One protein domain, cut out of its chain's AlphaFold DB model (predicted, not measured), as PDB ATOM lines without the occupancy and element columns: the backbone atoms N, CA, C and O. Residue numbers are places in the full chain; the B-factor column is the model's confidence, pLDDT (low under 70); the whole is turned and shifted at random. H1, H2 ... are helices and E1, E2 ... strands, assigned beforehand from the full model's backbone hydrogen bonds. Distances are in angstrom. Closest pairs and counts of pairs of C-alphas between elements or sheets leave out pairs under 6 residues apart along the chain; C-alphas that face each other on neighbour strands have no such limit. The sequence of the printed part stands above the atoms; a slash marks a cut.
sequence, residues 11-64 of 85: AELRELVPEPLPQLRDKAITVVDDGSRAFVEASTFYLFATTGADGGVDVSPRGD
ATOM      1  N   ALA A  11     253.413 393.179 609.045       95.75
ATOM      2  CA  ALA A  11     252.995 392.824 610.400       95.75
ATOM      3  C   ALA A  11     252.129 391.551 610.413       95.75
ATOM      4  O   ALA A  11     252.475 390.604 611.113       95.75
ATOM      5  N   GLU A  12     251.100 391.479 609.559       96.31
ATOM      6  CA  GLU A  12     250.278 390.269 609.371       96.31
ATOM      7  C   GLU A  12     251.131 389.058 608.964       96.31
ATOM      8  O   GLU A  12     250.917 387.943 609.439       96.31
ATOM      9  N   LEU A  13     252.144 389.267 608.111       95.38
ATOM     10  CA  LEU A  13     253.073 388.199 607.751       95.38
ATOM     11  C   LEU A  13     253.839 387.682 608.976       95.38
ATOM     12  O   LEU A  13     254.037 386.475 609.085       95.38
ATOM     13  N   ARG A  14     254.266 388.562 609.891       95.88
ATOM     14  CA  ARG A  14     255.052 388.184 611.077       95.88
ATOM     15  C   ARG A  14     254.258 387.509 612.181       95.88
ATOM     16  O   ARG A  14     254.850 386.759 612.953       95.88
ATOM     17  N   GLU A  15     252.945 387.693 612.212       95.44
ATOM     18  CA  GLU A  15     252.055 386.912 613.076       95.44
ATOM     19  C   GLU A  15     251.991 385.435 612.652       95.44
ATOM     20  O   GLU A  15     251.871 384.551 613.498       95.44
ATOM     21  N   LEU A  16     252.113 385.159 611.348       95.50
ATOM     22  CA  LEU A  16     252.038 383.807 610.784       95.50
ATOM     23  C   LEU A  16     253.415 383.162 610.580       95.50
ATOM     24  O   LEU A  16     253.567 381.949 610.722       95.50
ATOM     25  N   VAL A  17     254.414 383.966 610.214       93.69
ATOM     26  CA  VAL A  17     255.773 383.538 609.874       93.69
ATOM     27  C   VAL A  17     256.780 384.343 610.705       93.69
ATOM     28  O   VAL A  17     257.054 385.504 610.381       93.69
ATOM     29  N   PRO A  18     257.384 383.732 611.742       92.81
ATOM     30  CA  PRO A  18     258.391 384.389 612.572       92.81
ATOM     31  C   PRO A  18     259.579 384.932 611.766       92.81
ATOM     32  O   PRO A  18     259.820 384.529 610.622       92.81
ATOM     33  N   GLU A  19     260.358 385.838 612.366       93.50
ATOM     34  CA  GLU A  19     261.608 386.290 611.744       93.50
ATOM     35  C   GLU A  19     262.544 385.096 611.477       93.50
ATOM     36  O   GLU A  19     262.741 384.258 612.364       93.50
ATOM     37  N   PRO A  20     263.112 384.977 610.260       90.44
ATOM     38  CA  PRO A  20     263.964 383.856 609.924       90.44
ATOM     39  C   PRO A  20     265.275 383.942 610.702       90.44
ATOM     40  O   PRO A  20     265.801 385.024 610.980       90.44
ATOM     41  N   LEU A  21     265.850 382.773 610.982       93.06
ATOM     42  CA  LEU A  21     267.220 382.667 611.471       93.06
ATOM     43  C   LEU A  21     268.163 383.464 610.549       93.06
ATOM     44  O   LEU A  21     268.031 383.347 609.324       93.06
ATOM     45  N   PRO A  22     269.147 384.205 611.099       90.62
ATOM     46  CA  PRO A  22     270.102 384.976 610.304       90.62
ATOM     47  C   PRO A  22     270.718 384.165 609.160       90.62
ATOM     48  O   PRO A  22     270.738 384.614 608.025       90.62
ATOM     49  N   GLN A  23     271.083 382.907 609.412       86.94
ATOM     50  CA  GLN A  23     271.668 382.028 608.395       86.94
ATOM     51  C   GLN A  23     270.717 381.741 607.225       86.94
ATOM     52  O   GLN A  23     271.162 381.635 606.088       86.94
ATOM     53  N   LEU A  24     269.408 381.614 607.474       88.75
ATOM     54  CA  LEU A  24     268.420 381.385 606.415       88.75
ATOM     55  C   LEU A  24     268.164 382.644 605.592       88.75
ATOM     56  O   LEU A  24     267.941 382.537 604.386       88.75
ATOM     57  N   ARG A  25     268.191 383.810 606.242       88.50
ATOM     58  CA  ARG A  25     268.079 385.117 605.590       88.50
ATOM     59  C   ARG A  25     269.308 385.408 604.727       88.50
ATOM     60  O   ARG A  25     269.166 385.840 603.589       88.50
ATOM     61  N   ASP A  26     270.489 385.101 605.253       87.81
ATOM     62  CA  ASP A  26     271.774 385.529 604.698       87.81
ATOM     63  C   ASP A  26     272.415 384.463 603.785       87.81
ATOM     64  O   ASP A  26     273.508 384.665 603.264       87.81
ATOM     65  N   LYS A  27     271.747 383.320 603.543       86.06
ATOM     66  CA  LYS A  27     272.261 382.238 602.673       86.06
ATOM     67  C   LYS A  27     272.395 382.628 601.198       86.06
ATOM     68  O   LYS A  27     273.052 381.918 600.439       86.06
ATOM     69  N   ALA A  28     271.688 383.672 600.769       89.62
ATOM     70  CA  ALA A  28     271.679 384.096 599.379       89.62
ATOM     71  C   ALA A  28     273.001 384.787 599.030       89.62
ATOM     72  O   ALA A  28     273.464 385.670 599.746       89.62
ATOM     73  N   ILE A  29     273.586 384.401 597.899       88.94
ATOM     74  CA  ILE A  29     274.797 385.014 597.356       88.94
ATOM     75  C   ILE A  29     274.491 385.608 595.984       88.94
ATOM     76  O   ILE A  29     273.680 385.075 595.231       88.94
ATOM     77  N   THR A  30     275.149 386.715 595.657       90.50
ATOM     78  CA  THR A  30     275.004 387.419 594.370       90.50
ATOM     79  C   THR A  30     276.146 387.113 593.401       90.50
ATOM     80  O   THR A  30     276.275 387.757 592.362       90.50
ATOM     81  N   VAL A  31     276.989 386.138 593.744       89.50
ATOM     82  CA  VAL A  31     278.190 385.764 592.998       89.50
ATOM     83  C   VAL A  31     278.221 384.262 592.747       89.50
ATOM     84  O   VAL A  31     277.649 383.486 593.510       89.50
ATOM     85  N   VAL A  32     278.937 383.853 591.700       91.12
ATOM     86  CA  VAL A  32     279.334 382.454 591.528       91.12
ATOM     87  C   VAL A  32     280.529 382.209 592.443       91.12
ATOM     88  O   VAL A  32     281.592 382.795 592.248       91.12
ATOM     89  N   ASP A  33     280.335 381.378 593.458       91.62
ATOM     90  CA  ASP A  33     281.407 380.942 594.351       91.62
ATOM     91  C   ASP A  33     282.123 379.690 593.819       91.62
ATOM     92  O   ASP A  33     281.736 379.107 592.801       91.62
ATOM     93  N   ASP A  34     283.162 379.253 594.531       92.62
ATOM     94  CA  ASP A  34     283.964 378.090 594.144       92.62
ATOM     95  C   ASP A  34     283.145 376.798 594.045       92.62
ATOM     96  O   ASP A  34     283.371 375.985 593.151       92.62
ATOM     97  N   GLY A  35     282.165 376.605 594.934       92.12
ATOM     98  CA  GLY A  35     281.331 375.398 594.941       92.12
ATOM     99  C   GLY A  35     280.396 375.343 593.735       92.12
ATOM    100  O   GLY A  35     280.296 374.321 593.059       92.12
ATOM    101  N   SER A  36     279.755 376.469 593.425       93.31
ATOM    102  CA  SER A  36     278.869 376.627 592.271       93.31
ATOM    103  C   SER A  36     279.649 376.482 590.970       93.31
ATOM    104  O   SER A  36     279.208 375.800 590.046       93.31
ATOM    105  N   ARG A  37     280.847 377.075 590.912       94.12
ATOM    106  CA  ARG A  37     281.766 376.920 589.787       94.12
ATOM    107  C   ARG A  37     282.179 375.464 589.589       94.12
ATOM    108  O   ARG A  37     282.053 374.963 588.475       94.12
ATOM    109  N   ALA A  38     282.631 374.789 590.645       95.12
ATOM    110  CA  ALA A  38     283.051 373.392 590.574       95.12
ATOM    111  C   ALA A  38     281.910 372.482 590.097       95.12
ATOM    112  O   ALA A  38     282.131 371.596 589.276       95.12
ATOM    113  N   PHE A  39     280.678 372.736 590.549       95.44
ATOM    114  CA  PHE A  39     279.498 372.008 590.088       95.44
ATOM    115  C   PHE A  39     279.245 372.190 588.582       95.44
ATOM    116  O   PHE A  39     279.054 371.210 587.859       95.44
ATOM    117  N   VAL A  40     279.278 373.434 588.091       95.44
ATOM    118  CA  VAL A  40     279.084 373.737 586.663       95.44
ATOM    119  C   VAL A  40     280.182 373.101 585.815       95.44
ATOM    120  O   VAL A  40     279.884 372.454 584.817       95.44
ATOM    121  N   GLU A  41     281.444 373.239 586.221       95.88
ATOM    122  CA  GLU A  41     282.579 372.682 585.480       95.88
ATOM    123  C   GLU A  41     282.589 371.143 585.503       95.88
ATOM    124  O   GLU A  41     283.043 370.526 584.545       95.88
ATOM    125  N   ALA A  42     282.047 370.493 586.536       97.06
ATOM    126  CA  ALA A  42     281.922 369.034 586.589       97.06
ATOM    127  C   ALA A  42     280.731 368.478 585.783       97.06
ATOM    128  O   ALA A  42     280.656 367.269 585.555       97.06
ATOM    129  N   SER A  43     279.791 369.328 585.362       97.06
ATOM    130  CA  SER A  43     278.551 368.892 584.716       97.06
ATOM    131  C   SER A  43     278.801 368.380 583.293       97.06
ATOM    132  O   SER A  43     279.262 369.120 582.427       97.06
ATOM    133  N   THR A  44     278.449 367.118 583.031       97.62
ATOM    134  CA  THR A  44     278.560 366.479 581.702       97.62
ATOM    135  C   THR A  44     277.237 366.407 580.945       97.62
ATOM    136  O   THR A  44     277.191 365.947 579.807       97.62
ATOM    137  N   PHE A  45     276.144 366.830 581.580       97.12
ATOM    138  CA  PHE A  45     274.812 366.902 580.995       97.12
ATOM    139  C   PHE A  45     274.168 368.232 581.376       97.12
ATOM    140  O   PHE A  45     274.190 368.615 582.546       97.12
ATOM    141  N   TYR A  46     273.597 368.935 580.401       96.19
ATOM    142  CA  TYR A  46     272.934 370.216 580.625       96.19
ATOM    143  C   TYR A  46     271.823 370.466 579.603       96.19
ATOM    144  O   TYR A  46     271.802 369.887 578.516       96.19
ATOM    145  N   LEU A  47     270.888 371.344 579.962       97.00
ATOM    146  CA  LEU A  47     269.820 371.806 579.081       97.00
ATOM    147  C   LEU A  47     270.121 373.242 578.669       97.00
ATOM    148  O   LEU A  47     270.352 374.096 579.525       97.00
ATOM    149  N   PHE A  48     270.123 373.510 577.367       95.00
ATOM    150  CA  PHE A  48     270.328 374.852 576.838       95.00
ATOM    151  C   PHE A  48     269.021 375.371 576.257       95.00
ATOM    152  O   PHE A  48     268.495 374.783 575.312       95.00
ATOM    153  N   ALA A  49     268.500 376.443 576.848       96.75
ATOM    154  CA  ALA A  49     267.251 377.065 576.440       96.75
ATOM    155  C   ALA A  49     267.519 378.407 575.754       96.75
ATOM    156  O   ALA A  49     268.326 379.204 576.235       96.75
ATOM    157  N   THR A  50     266.813 378.670 574.660       96.44
ATOM    158  CA  THR A  50     266.840 379.961 573.961       96.44
ATOM    159  C   THR A  50     265.427 380.444 573.697       96.44
ATOM    160  O   THR A  50     264.532 379.635 573.455       96.44
ATOM    161  N   THR A  51     265.236 381.760 573.713       97.94
ATOM    162  CA  THR A  51     263.942 382.387 573.436       97.94
ATOM    163  C   THR A  51     264.010 383.172 572.131       97.94
ATOM    164  O   THR A  51     264.943 383.949 571.923       97.94
ATOM    165  N   GLY A  52     263.036 382.952 571.250       94.50
ATOM    166  CA  GLY A  52     262.854 383.705 570.012       94.50
ATOM    167  C   GLY A  52     262.268 385.097 570.256       94.50
ATOM    168  O   GLY A  52     261.763 385.406 571.334       94.50
ATOM    169  N   ALA A  53     262.309 385.955 569.235       95.75
ATOM    170  CA  ALA A  53     261.768 387.317 569.316       95.75
ATOM    171  C   ALA A  53     260.241 387.366 569.535       95.75
ATOM    172  O   ALA A  53     259.715 388.373 570.000       95.75
ATOM    173  N   ASP A  54     259.538 386.281 569.213       95.38
ATOM    174  CA  ASP A  54     258.103 386.076 569.430       95.38
ATOM    175  C   ASP A  54     257.769 385.507 570.822       95.38
ATOM    176  O   ASP A  54     256.600 385.307 571.148       95.38
ATOM    177  N   GLY A  55     258.784 385.249 571.656       95.12
ATOM    178  CA  GLY A  55     258.629 384.657 572.983       95.12
ATOM    179  C   GLY A  55     258.574 383.126 572.996       95.12
ATOM    180  O   GLY A  55     258.436 382.547 574.075       95.12
ATOM    181  N   GLY A  56     258.709 382.454 571.846       97.00
ATOM    182  CA  GLY A  56     258.831 380.996 571.793       97.00
ATOM    183  C   GLY A  56     260.113 380.514 572.476       97.00
ATOM    184  O   GLY A  56     261.155 381.155 572.352       97.00
ATOM    185  N   VAL A  57     260.059 379.391 573.197       97.69
ATOM    186  CA  VAL A  57     261.216 378.810 573.902       97.69
ATOM    187  C   VAL A  57     261.543 377.441 573.316       97.69
ATOM    188  O   VAL A  57     260.681 376.566 573.289       97.69
ATOM    189  N   ASP A  58     262.794 377.255 572.897       96.75
ATOM    190  CA  ASP A  58     263.348 375.958 572.498       96.75
ATOM    191  C   ASP A  58     264.383 375.488 573.526       96.75
ATOM    192  O   ASP A  58     265.118 376.307 574.088       96.75
ATOM    193  N   VAL A  59     264.435 374.177 573.784       97.81
ATOM    194  CA  VAL A  59     265.341 373.572 574.769       97.81
ATOM    195  C   VAL A  59     266.027 372.350 574.174       97.81
ATOM    196  O   VAL A  59     265.390 371.353 573.846       97.81
ATOM    197  N   SER A  60     267.355 372.393 574.122       96.38
ATOM    198  CA  SER A  60     268.185 371.284 573.652       96.38
ATOM    199  C   SER A  60     268.918 370.602 574.814       96.38
ATOM    200  O   SER A  60     269.702 371.271 575.498       96.38
ATOM    201  N   PRO A  61     268.753 369.284 575.032       97.12
ATOM    202  CA  PRO A  61     269.626 368.527 575.921       97.12
ATOM    203  C   PRO A  61     271.005 368.334 575.280       97.12
ATOM    204  O   PRO A  61     271.113 368.053 574.085       97.12
ATOM    205  N   ARG A  62     272.072 368.485 576.066       96.31
ATOM    206  CA  ARG A  62     273.461 368.338 575.621       96.31
ATOM    207  C   ARG A  62     274.238 367.441 576.570       96.31
ATOM    208  O   ARG A  62     274.023 367.473 577.780       96.31
ATOM    209  N   GLY A  63     275.137 366.652 575.990       97.06
ATOM    210  CA  GLY A  63     276.113 365.847 576.708       97.06
ATOM    211  C   GLY A  63     277.513 366.176 576.205       97.06
ATOM    212  O   GLY A  63     277.773 366.049 575.011       97.06
ATOM    213  N   ASP A  64     278.400 366.582 577.106       95.88
ATOM    214  CA  ASP A  64     279.776 366.975 576.801       95.88
ATOM    215  C   ASP A  64     280.728 366.488 577.911       95.88
ATOM    216  O   ASP A  64     280.287 366.228 579.033       95.88
TER     217      ASP A  64
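This is residues 11 to 64 of the 85 residues of an uncharacterized protein of Lentzea guizhouensis (UniProt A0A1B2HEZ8). A strung-out chain with no common core: two short helices, H1 and H2, sit one after the other on a free arm that leads to the longer helix H3, and a two-stranded hairpin of E1 and E2 closes the far end, running across the longest axis. The arm, residues 11 to 31, stands free, and so do residues 33 to 39. The printed part has 54 residues, with three named helices and two named strands in the order H1, H2, H3, E1, E2; the sheet, E1 - E2, is antiparallel and the class is mixed, helices and strands. The whole is extended, with a radius of gyration of the C-alphas of 18.8 A, and flat, spanning 47 by 34 by 16 A.

H1, residues 11 to 16, is apart from H2, residues 22 to 26. H2 is apart from H3, residues 34 to 42, and H1 and H3 are apart too. H1 and H2 are each apart from both strands, E1, residues 45 to 51, and E2, residues 57 to 63. H3 is apart from E2. E1 and E2 form a hairpin, antiparallel at 159 degrees between their directions. The C-alphas of Ala 49 and Val 59 face each other at 4.3 A. N 48 and O 60 are within hydrogen-bond range at 2.9 A, as are N 62 and O 46 at 2.8 A. In H2 and H3 every O i to N i+4 pair is within hydrogen-bond range; in H1 1 of 2 is.

H1 begins at C-alpha 11, (252.995, 392.824, 610.400), and measures 9.1 A; H2 measures 5.9 A. H3 begins at C-alpha 34, (283.964, 378.090, 594.144), and measures 12.0 A. E1 is 20.4 A long, and E2 is 19.9 A long, ending at C-alpha 63, (276.113, 365.847, 576.708).

The C-alphas farthest apart, those of Ala 11 and Asp 64, are 50.1 A apart. The printed part has no cut. The links H1 to H2, H3 to E1 and E1 to E2 are tight, and H2 to H3 is short. Mean pLDDT of the printed part is 94.1, and no printed residue is under 70.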